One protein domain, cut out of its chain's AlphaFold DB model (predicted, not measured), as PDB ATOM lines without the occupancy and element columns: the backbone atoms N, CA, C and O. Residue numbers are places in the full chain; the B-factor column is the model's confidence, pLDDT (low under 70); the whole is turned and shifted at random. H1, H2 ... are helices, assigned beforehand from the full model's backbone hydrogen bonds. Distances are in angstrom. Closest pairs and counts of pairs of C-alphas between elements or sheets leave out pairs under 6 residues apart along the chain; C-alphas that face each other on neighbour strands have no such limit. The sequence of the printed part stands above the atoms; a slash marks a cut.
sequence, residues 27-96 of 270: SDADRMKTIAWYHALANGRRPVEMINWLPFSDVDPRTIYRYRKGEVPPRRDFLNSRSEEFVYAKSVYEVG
ATOM      1  N   SER A  27     -77.989 473.656   3.728       81.12
ATOM      2  CA  SER A  27     -77.926 475.042   4.193       81.12
ATOM      3  C   SER A  27     -76.513 475.537   4.509       81.12
ATOM      4  O   SER A  27     -76.209 476.676   4.173       81.12
ATOM      5  N   ASP A  28     -75.635 474.723   5.099       83.00
ATOM      6  CA  ASP A  28     -74.256 475.141   5.404       83.00
ATOM      7  C   ASP A  28     -73.406 475.242   4.136       83.00
ATOM      8  O   ASP A  28     -72.647 476.198   3.964       83.00
ATOM      9  N   ALA A  29     -73.592 474.294   3.211       87.62
ATOM     10  CA  ALA A  29     -72.944 474.328   1.905       87.62
ATOM     11  C   ALA A  29     -73.357 475.578   1.114       87.62
ATOM     12  O   ALA A  29     -72.502 476.324   0.633       87.62
ATOM     13  N   ASP A  30     -74.665 475.839   1.018       90.31
ATOM     14  CA  ASP A  30     -75.195 477.001   0.300       90.31
ATOM     15  C   ASP A  30     -74.752 478.314   0.963       90.31
ATOM     16  O   ASP A  30     -74.395 479.270   0.267       90.31
ATOM     17  N   ARG A  31     -74.687 478.351   2.300       93.12
ATOM     18  CA  ARG A  31     -74.175 479.496   3.060       93.12
ATOM     19  C   ARG A  31     -72.718 479.802   2.717       93.12
ATOM     20  O   ARG A  31     -72.424 480.934   2.336       93.12
ATOM     21  N   MET A  32     -71.810 478.829   2.819       94.25
ATOM     22  CA  MET A  32     -70.379 479.041   2.539       94.25
ATOM     23  C   MET A  32     -70.135 479.471   1.092       94.25
ATOM     24  O   MET A  32     -69.394 480.424   0.850       94.25
ATOM     25  N   LYS A  33     -70.811 478.825   0.134       95.31
ATOM     26  CA  LYS A  33     -70.738 479.201  -1.282       95.31
ATOM     27  C   LYS A  33     -71.200 480.635  -1.515       95.31
ATOM     28  O   LYS A  33     -70.552 481.376  -2.249       95.31
ATOM     29  N   THR A  34     -72.289 481.044  -0.865       95.88
ATOM     30  CA  THR A  34     -72.814 482.414  -0.961       95.88
ATOM     31  C   THR A  34     -71.828 483.438  -0.398       95.88
ATOM     32  O   THR A  34     -71.613 484.472  -1.028       95.88
ATOM     33  N   ILE A  35     -71.204 483.153   0.751       96.25
ATOM     34  CA  ILE A  35     -70.173 484.024   1.339       96.25
ATOM     35  C   ILE A  35     -69.015 484.196   0.346       96.25
ATOM     36  O   ILE A  35     -68.668 485.327   0.007       96.25
ATOM     37  N   ALA A  36     -68.480 483.090  -0.185       96.50
ATOM     38  CA  ALA A  36     -67.379 483.127  -1.146       96.50
ATOM     39  C   ALA A  36     -67.737 483.908  -2.417       96.50
ATOM     40  O   ALA A  36     -66.967 484.755  -2.859       96.50
ATOM     41  N   TRP A  37     -68.927 483.668  -2.973       96.44
ATOM     42  CA  TRP A  37     -69.457 484.402  -4.123       96.44
ATOM     43  C   TRP A  37     -69.539 485.908  -3.865       96.44
ATOM     44  O   TRP A  37     -69.069 486.701  -4.680       96.44
ATOM     45  N   TYR A  38     -70.094 486.308  -2.717       95.00
ATOM     46  CA  TYR A  38     -70.211 487.718  -2.354       95.00
ATOM     47  C   TYR A  38     -68.833 488.373  -2.259       95.00
ATOM     48  O   TYR A  38     -68.622 489.456  -2.801       95.00
ATOM     49  N   HIS A  39     -67.889 487.722  -1.580       95.31
ATOM     50  CA  HIS A  39     -66.547 488.259  -1.396       95.31
ATOM     51  C   HIS A  39     -65.752 488.313  -2.711       95.31
ATOM     52  O   HIS A  39     -65.020 489.279  -2.932       95.31
ATOM     53  N   ALA A  40     -65.963 487.347  -3.612       94.62
ATOM     54  CA  ALA A  40     -65.419 487.369  -4.969       94.62
ATOM     55  C   ALA A  40     -65.917 488.586  -5.763       94.62
ATOM     56  O   ALA A  40     -65.109 489.289  -6.364       94.62
ATOM     57  N   LEU A  41     -67.226 488.864  -5.722       92.75
ATOM     58  CA  LEU A  41     -67.806 490.056  -6.351       92.75
ATOM     59  C   LEU A  41     -67.288 491.343  -5.717       92.75
ATOM     60  O   LEU A  41     -66.902 492.271  -6.421       92.75
ATOM     61  N   ALA A  42     -67.287 491.403  -4.385       91.19
ATOM     62  CA  ALA A  42     -66.887 492.596  -3.658       91.19
ATOM     63  C   ALA A  42     -65.446 492.991  -3.969       91.19
ATOM     64  O   ALA A  42     -65.165 494.182  -4.105       91.19
ATOM     65  N   ASN A  43     -64.552 492.010  -4.118       89.62
ATOM     66  CA  ASN A  43     -63.136 492.228  -4.399       89.62
ATOM     67  C   ASN A  43     -62.529 493.301  -3.469       89.62
ATOM     68  O   ASN A  43     -61.946 494.289  -3.911       89.62
ATOM     69  N   GLY A  44     -62.779 493.158  -2.162       85.50
ATOM     70  CA  GLY A  44     -62.325 494.090  -1.122       85.50
ATOM     71  C   GLY A  44     -63.222 495.310  -0.871       85.50
ATOM     72  O   GLY A  44     -63.022 496.002   0.128       85.50
ATOM     73  N   ARG A  45     -64.238 495.562  -1.705       87.75
ATOM     74  CA  ARG A  45     -65.179 496.680  -1.515       87.75
ATOM     75  C   ARG A  45     -66.084 496.487  -0.303       87.75
ATOM     76  O   ARG A  45     -66.502 495.376   0.042       87.75
ATOM     77  N   ARG A  46     -66.455 497.602   0.325       83.12
ATOM     78  CA  ARG A  46     -67.448 497.630   1.407       83.12
ATOM     79  C   ARG A  46     -68.857 497.399   0.844       83.12
ATOM     80  O   ARG A  46     -69.138 497.795  -0.286       83.12
ATOM     81  N   PRO A  47     -69.800 496.853   1.638       81.94
ATOM     82  CA  PRO A  47     -71.186 496.667   1.192       81.94
ATOM     83  C   PRO A  47     -71.854 497.946   0.661       81.94
ATOM     84  O   PRO A  47     -72.664 497.883  -0.254       81.94
ATOM     85  N   VAL A  48     -71.504 499.113   1.214       81.81
ATOM     86  CA  VAL A  48     -72.046 500.408   0.765       81.81
ATOM     87  C   VAL A  48     -71.528 500.795  -0.623       81.81
ATOM     88  O   VAL A  48     -72.266 501.348  -1.428       81.81
ATOM     89  N   GLU A  49     -70.275 500.464  -0.927       83.06
ATOM     90  CA  GLU A  49     -69.664 500.714  -2.238       83.06
ATOM     91  C   GLU A  49     -70.241 499.766  -3.295       83.06
ATOM     92  O   GLU A  49     -70.480 500.178  -4.424       83.06
ATOM     93  N   MET A  50     -70.532 498.519  -2.907       82.44
ATOM     94  CA  MET A  50     -71.176 497.518  -3.761       82.44
ATOM     95  C   MET A  50     -72.524 497.985  -4.317       82.44
ATOM     96  O   MET A  50     -72.776 497.789  -5.503       82.44
ATOM     97  N   ILE A  51     -73.359 498.621  -3.482       77.62
ATOM     98  CA  ILE A  51     -74.680 499.153  -3.873       77.62
ATOM     99  C   ILE A  51     -74.563 500.103  -5.065       77.62
ATOM    100  O   ILE A  51     -75.385 500.061  -5.971       77.62
ATOM    101  N   ASN A  52     -73.535 500.950  -5.053       75.69
ATOM    102  CA  ASN A  52     -73.343 501.993  -6.055       75.69
ATOM    103  C   ASN A  52     -72.563 501.505  -7.284       75.69
ATOM    104  O   ASN A  52     -72.527 502.200  -8.295       75.69
ATOM    105  N   TRP A  53     -71.889 500.355  -7.184       72.69
ATOM    106  CA  TRP A  53     -70.938 499.880  -8.188       72.69
ATOM    107  C   TRP A  53     -71.539 498.880  -9.182       72.69
ATOM    108  O   TRP A  53     -71.227 498.945 -10.368       72.69
ATOM    109  N   LEU A  54     -72.406 497.975  -8.728       70.31
ATOM    110  CA  LEU A  54     -73.086 497.008  -9.596       70.31
ATOM    111  C   LEU A  54     -74.574 497.350  -9.692       70.31
ATOM    112  O   LEU A  54     -75.115 497.937  -8.753       70.31
ATOM    113  N   PRO A  55     -75.264 496.963 -10.782       66.31
ATOM    114  CA  PRO A  55     -76.700 497.167 -10.928       66.31
ATOM    115  C   PRO A  55     -77.472 496.252  -9.963       66.31
ATOM    116  O   PRO A  55     -78.051 495.237 -10.336       66.31
ATOM    117  N   PHE A  56     -77.478 496.636  -8.690       70.00
ATOM    118  CA  PHE A  56     -78.346 496.133  -7.634       70.00
ATOM    119  C   PHE A  56     -79.608 496.996  -7.527       70.00
ATOM    120  O   PHE A  56     -80.192 497.077  -6.453       70.00
ATOM    121  N   SER A  57     -80.016 497.660  -8.614       61.78
ATOM    122  CA  SER A  57     -81.071 498.685  -8.643       61.78
ATOM    123  C   SER A  57     -82.383 498.247  -7.981       61.78
ATOM    124  O   SER A  57     -83.068 499.081  -7.400       61.78
ATOM    125  N   ASP A  58     -82.665 496.938  -7.969       71.69
ATOM    126  CA  ASP A  58     -83.856 496.329  -7.353       71.69
ATOM    127  C   ASP A  58     -83.533 495.431  -6.137       71.69
ATOM    128  O   ASP A  58     -84.283 494.510  -5.775       71.69
ATOM    129  N   VAL A  59     -82.370 495.633  -5.515       78.38
ATOM    130  CA  VAL A  59     -81.918 494.906  -4.326       78.38
ATOM    131  C   VAL A  59     -81.739 495.880  -3.178       78.38
ATOM    132  O   VAL A  59     -80.854 496.730  -3.171       78.38
ATOM    133  N   ASP A  60     -82.561 495.690  -2.153       83.12
ATOM    134  CA  ASP A  60     -82.441 496.436  -0.910       83.12
ATOM    135  C   ASP A  60     -81.050 496.219  -0.267       83.12
ATOM    136  O   ASP A  60     -80.596 495.067  -0.178       83.12
ATOM    137  N   PRO A  61     -80.387 497.277   0.243       83.00
ATOM    138  CA  PRO A  61     -79.083 497.189   0.898       83.00
ATOM    139  C   PRO A  61     -78.974 496.088   1.957       83.00
ATOM    140  O   PRO A  61     -77.928 495.449   2.075       83.00
ATOM    141  N   ARG A  62     -80.048 495.793   2.707       87.81
ATOM    142  CA  ARG A  62     -80.052 494.712   3.703       87.81
ATOM    143  C   ARG A  62     -79.772 493.365   3.058       87.81
ATOM    144  O   ARG A  62     -79.089 492.543   3.656       87.81
ATOM    145  N   THR A  63     -80.262 493.126   1.846       88.50
ATOM    146  CA  THR A  63     -80.055 491.861   1.132       88.50
ATOM    147  C   THR A  63     -78.583 491.663   0.767       88.50
ATOM    148  O   THR A  63     -78.083 490.547   0.874       88.50
ATOM    149  N   ILE A  64     -77.849 492.738   0.475       87.38
ATOM    150  CA  ILE A  64     -76.396 492.686   0.253       87.38
ATOM    151  C   ILE A  64     -75.667 492.235   1.529       87.38
ATOM    152  O   ILE A  64     -74.794 491.367   1.477       87.38
ATOM    153  N   TYR A  65     -76.077 492.726   2.704       89.81
ATOM    154  CA  TYR A  65     -75.547 492.230   3.981       89.81
ATOM    155  C   TYR A  65     -75.899 490.761   4.245       89.81
ATOM    156  O   TYR A  65     -75.084 490.030   4.812       89.81
ATOM    157  N   ARG A  66     -77.087 490.312   3.826       91.88
ATOM    158  CA  ARG A  66     -77.498 488.905   3.945       91.88
ATOM    159  C   ARG A  66     -76.664 487.997   3.040       91.88
ATOM    160  O   ARG A  66     -76.276 486.921   3.489       91.88
ATOM    161  N   TYR A  67     -76.314 488.438   1.828       92.25
ATOM    162  CA  TYR A  67     -75.369 487.723   0.959       92.25
ATOM    163  C   TYR A  67     -73.994 487.587   1.601       92.25
ATOM    164  O   TYR A  67     -73.465 486.481   1.679       92.25
ATOM    165  N   ARG A  68     -73.453 488.678   2.156       91.31
ATOM    166  CA  ARG A  68     -72.165 488.657   2.864       91.31
ATOM    167  C   ARG A  68     -72.113 487.621   3.988       91.31
ATOM    168  O   ARG A  68     -71.063 487.047   4.241       91.31
ATOM    169  N   LYS A  69     -73.232 487.395   4.678       91.50
ATOM    170  CA  LYS A  69     -73.345 486.413   5.769       91.50
ATOM    171  C   LYS A  69     -73.760 485.009   5.301       91.50
ATOM    172  O   LYS A  69     -73.779 484.081   6.113       91.50
ATOM    173  N   GLY A  70     -74.095 484.857   4.020       92.25
ATOM    174  CA  GLY A  70     -74.626 483.627   3.435       92.25
ATOM    175  C   GLY A  70     -76.025 483.251   3.930       92.25
ATOM    176  O   GLY A  70     -76.378 482.079   3.939       92.25
ATOM    177  N   GLU A  71     -76.820 484.224   4.380       92.94
ATOM    178  CA  GLU A  71     -78.164 483.991   4.932       92.94
ATOM    179  C   GLU A  71     -79.223 483.726   3.852       92.94
ATOM    180  O   GLU A  71     -80.296 483.202   4.149       92.94
ATOM    181  N   VAL A  72     -78.955 484.131   2.609       91.38
ATOM    182  CA  VAL A  72     -79.811 483.871   1.443       91.38
ATOM    183  C   VAL A  72     -78.951 483.545   0.233       91.38
ATOM    184  O   VAL A  72     -77.927 484.199   0.050       91.38
ATOM    185  N   PRO A  73     -79.356 482.588  -0.616       90.38
ATOM    186  CA  PRO A  73     -78.609 482.274  -1.822       90.38
ATOM    187  C   PRO A  73     -78.672 483.435  -2.829       90.38
ATOM    188  O   PRO A  73     -79.670 484.171  -2.852       90.38
ATOM    189  N   PRO A  74     -77.658 483.586  -3.701       89.62
ATOM    190  CA  PRO A  74     -77.685 484.570  -4.773       89.62
ATOM    191  C   PRO A  74     -78.897 484.347  -5.678       89.62
ATOM    192  O   PRO A  74     -79.292 483.208  -5.950       89.62
ATOM    193  N   ARG A  75     -79.500 485.434  -6.164       89.56
ATOM    194  CA  ARG A  75     -80.580 485.322  -7.147       89.56
ATOM    195  C   ARG A  75     -80.037 484.739  -8.464       89.56
ATOM    196  O   ARG A  75     -78.857 484.871  -8.794       89.56
ATOM    197  N   ARG A  76     -80.907 484.054  -9.214       88.56
ATOM    198  CA  ARG A  76     -80.525 483.345 -10.451       88.56
ATOM    199  C   ARG A  76     -80.068 484.279 -11.569       88.56
ATOM    200  O   ARG A  76     -79.221 483.887 -12.357       88.56
ATOM    201  N   ASP A  77     -80.635 485.473 -11.655       87.69
ATOM    202  CA  ASP A  77     -80.205 486.541 -12.562       87.69
ATOM    203  C   ASP A  77     -78.738 486.927 -12.323       87.69
ATOM    204  O   ASP A  77     -77.975 486.999 -13.280       87.69
ATOM    205  N   PHE A  78     -78.299 487.047 -11.066       88.25
ATOM    206  CA  PHE A  78     -76.891 487.304 -10.748       88.25
ATOM    207  C   PHE A  78     -75.975 486.135 -11.110       88.25
ATOM    208  O   PHE A  78     -74.911 486.348 -11.685       88.25
ATOM    209  N   LEU A  79     -76.391 484.897 -10.833       88.50
ATOM    210  CA  LEU A  79     -75.613 483.703 -11.196       88.50
ATOM    211  C   LEU A  79     -75.554 483.447 -12.710       88.50
ATOM    212  O   LEU A  79     -74.690 482.708 -13.177       88.50
ATOM    213  N   ASN A  80     -76.475 484.022 -13.482       89.31
ATOM    214  CA  ASN A  80     -76.528 483.888 -14.938       89.31
ATOM    215  C   ASN A  80     -76.109 485.167 -15.671       89.31
ATOM    216  O   ASN A  80     -76.226 485.234 -16.897       89.31
ATOM    217  N   SER A  81     -75.624 486.169 -14.938       88.56
ATOM    218  CA  SER A  81     -75.096 487.390 -15.529       88.56
ATOM    219  C   SER A  81     -73.885 487.076 -16.411       88.56
ATOM    220  O   SER A  81     -73.095 486.175 -16.126       88.56
ATOM    221  N   ARG A  82     -73.760 487.828 -17.507       88.62
ATOM    222  CA  ARG A  82     -72.654 487.712 -18.470       88.62
ATOM    223  C   ARG A  82     -71.503 488.676 -18.177       88.62
ATOM    224  O   ARG A  82     -70.494 488.614 -18.867       88.62
ATOM    225  N   SER A  83     -71.657 489.562 -17.193       87.88
ATOM    226  CA  SER A  83     -70.589 490.462 -16.750       87.88
ATOM    227  C   SER A  83     -69.425 489.663 -16.168       87.88
ATOM    228  O   SER A  83     -69.650 488.712 -15.416       87.88
ATOM    229  N   GLU A  84     -68.193 490.056 -16.489       88.06
ATOM    230  CA  GLU A  84     -66.979 489.305 -16.142       88.06
ATOM    231  C   GLU A  84     -66.858 489.040 -14.636       88.06
ATOM    232  O   GLU A  84     -66.548 487.922 -14.220       88.06
ATOM    233  N   GLU A  85     -67.194 490.024 -13.803       88.19
ATOM    234  CA  GLU A  85     -67.130 489.912 -12.346       88.19
ATOM    235  C   GLU A  85     -68.109 488.860 -11.817       88.19
ATOM    236  O   GLU A  85     -67.770 488.063 -10.937       88.19
ATOM    237  N   PHE A  86     -69.312 488.803 -12.393       90.62
ATOM    238  CA  PHE A  86     -70.313 487.800 -12.044       90.62
ATOM    239  C   PHE A  86     -69.964 486.415 -12.579       90.62
ATOM    240  O   PHE A  86     -70.226 485.434 -11.888       90.62
ATOM    241  N   VAL A  87     -69.335 486.315 -13.753       92.69
ATOM    242  CA  VAL A  87     -68.837 485.040 -14.289       92.69
ATOM    243  C   VAL A  87     -67.747 484.470 -13.380       92.69
ATOM    244  O   VAL A  87     -67.804 483.296 -13.009       92.69
ATOM    245  N   TYR A  88     -66.795 485.301 -12.947       92.81
ATOM    246  CA  TYR A  88     -65.766 484.881 -11.999       92.81
ATOM    247  C   TYR A  88     -66.369 484.455 -10.655       92.81
ATOM    248  O   TYR A  88     -66.102 483.355 -10.168       92.81
ATOM    249  N   ALA A  89     -67.243 485.279 -10.076       94.06
ATOM    250  CA  ALA A  89     -67.883 484.956  -8.806       94.06
ATOM    251  C   ALA A  89     -68.773 483.709  -8.894       94.06
ATOM    252  O   ALA A  89     -68.824 482.925  -7.946       94.06
ATOM    253  N   LYS A  90     -69.444 483.485 -10.029       94.75
ATOM    254  CA  LYS A  90     -70.168 482.241 -10.309       94.75
ATOM    255  C   LYS A  90     -69.218 481.048 -10.281       94.75
ATOM    256  O   LYS A  90     -69.519 480.057  -9.627       94.75
ATOM    257  N   SER A  91     -68.053 481.154 -10.914       94.94
ATOM    258  CA  SER A  91     -67.053 480.088 -10.864       94.94
ATOM    259  C   SER A  91     -66.603 479.787  -9.433       94.94
ATOM    260  O   SER A  91     -66.493 478.624  -9.047       94.94
ATOM    261  N   VAL A  92     -66.410 480.825  -8.612       95.69
ATOM    262  CA  VAL A  92     -66.111 480.666  -7.181       95.69
ATOM    263  C   VAL A  92     -67.272 479.996  -6.443       95.69
ATOM    264  O   VAL A  92     -67.031 479.156  -5.585       95.69
ATOM    265  N   TYR A  93     -68.523 480.310  -6.784       94.94
ATOM    266  CA  TYR A  93     -69.721 479.691  -6.204       94.94
ATOM    267  C   TYR A  93     -69.870 478.202  -6.574       94.94
ATOM    268  O   TYR A  93     -70.278 477.384  -5.747       94.94
ATOM    269  N   GLU A  94     -69.551 477.841  -7.817       92.94
ATOM    270  CA  GLU A  94     -69.773 476.501  -8.368       92.94
ATOM    271  C   GLU A  94     -68.616 475.539  -8.084       92.94
ATOM    272  O   GLU A  94     -68.865 474.393  -7.701       92.94
ATOM    273  N   VAL A  95     -67.369 476.011  -8.193       92.62
ATOM    274  CA  VAL A  95     -66.146 475.192  -8.094       92.62
ATOM    275  C   VAL A  95     -65.378 475.480  -6.802       92.62
ATOM    276  O   VAL A  95     -65.094 474.566  -6.021       92.62
ATOM    277  N   GLY A  96     -65.082 476.756  -6.563       93.50
ATOM    278  CA  GLY A  96     -64.271 477.229  -5.446       93.50
ATOM    279  C   GLY A  96     -63.271 478.316  -5.865       93.50
ATOM    280  O   GLY A  96     -63.168 478.648  -7.050       93.50
TER     281      GLY A  96
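Overview. This is residues 27 to 96 of the 270 residues of an uncharacterized protein of Alcanivorax sp. DSM 26293 (UniProt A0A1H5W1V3). The longest helix, H1, has H5 packed side by side on it and running the opposite way, while H3 meets it on another side, steeply tilted, with residues near the end of H3 close to Ile 35. H2 sits by the end of H1 at Ala 42 and packs on H3, and the short H4 packs on H5. The printed part has 70 residues with five named helices, in the order H1, H2, H3, H4, H5, and no named strand; the class is all helix. It is compact, with a radius of gyration of the C-alphas of 10.9 A, and rounded, spanning 28 by 24 by 22 A.

Along the chain. H1, residues 27 to 42, runs from C-alpha 27 at (-77.926, 475.042, 4.193) to C-alpha 42 at (-66.887, 492.596, -3.658), 22.2 A. H5, residues 84 to 94, measures 15.2 A and ends with C-alpha 94 at (-69.773, 476.501, -8.368). H3, residues 61 to 69, measures 13.1 A. H2, residues 47 to 53, is 9.9 A long, and H4, residues 76 to 79, is 5.0 A long.

Arrangement. H1 and H5 touch, with 20 pairs of C-alphas within 8 A; the closest C-alphas, those of Trp 37 and Ala 89, are 5.0 A apart. They run opposite ways at a shallow tilt of 22 degrees. H1 also touches H3, with the closest C-alphas, those of Ile 35 and Arg 68, 5.3 A apart; they run opposite ways at a steep tilt of 63 degrees. H3 touches H2, and the closest C-alphas, those of Pro 47 and Ile 64, are 6.6 A apart, at a steep tilt of 61 degrees. H1 and H2 are close but not clearly touching, with the C-alphas of Ala 42 and Met 50 closest at 6.5 A. H4 touches H5, where the closest C-alphas, those of Leu 79 and Lys 90, are 5.7 A apart. H4 is apart from H1, H2 and H3, and H5 is apart from H2 and H3. In H1, H3 and H5 every O i to N i+4 pair is within hydrogen-bond range, in H2 2 of 3 are, and H4 is too short for such a pair, its 1 O i to N i+3 pair being within range.

Size, cuts and confidence. The two C-alphas farthest apart, those of Asp 28 and Asn 52, are 29.2 A apart. The printed part has no cut. The links H1 to H2 and H4 to H5 are tight, those from H2 to H3 and H3 to H4 are short, and no link is long. The mean pLDDT of the printed part is 87.8, and residues 55 and 57, in the link from H2 to H3, are under 70.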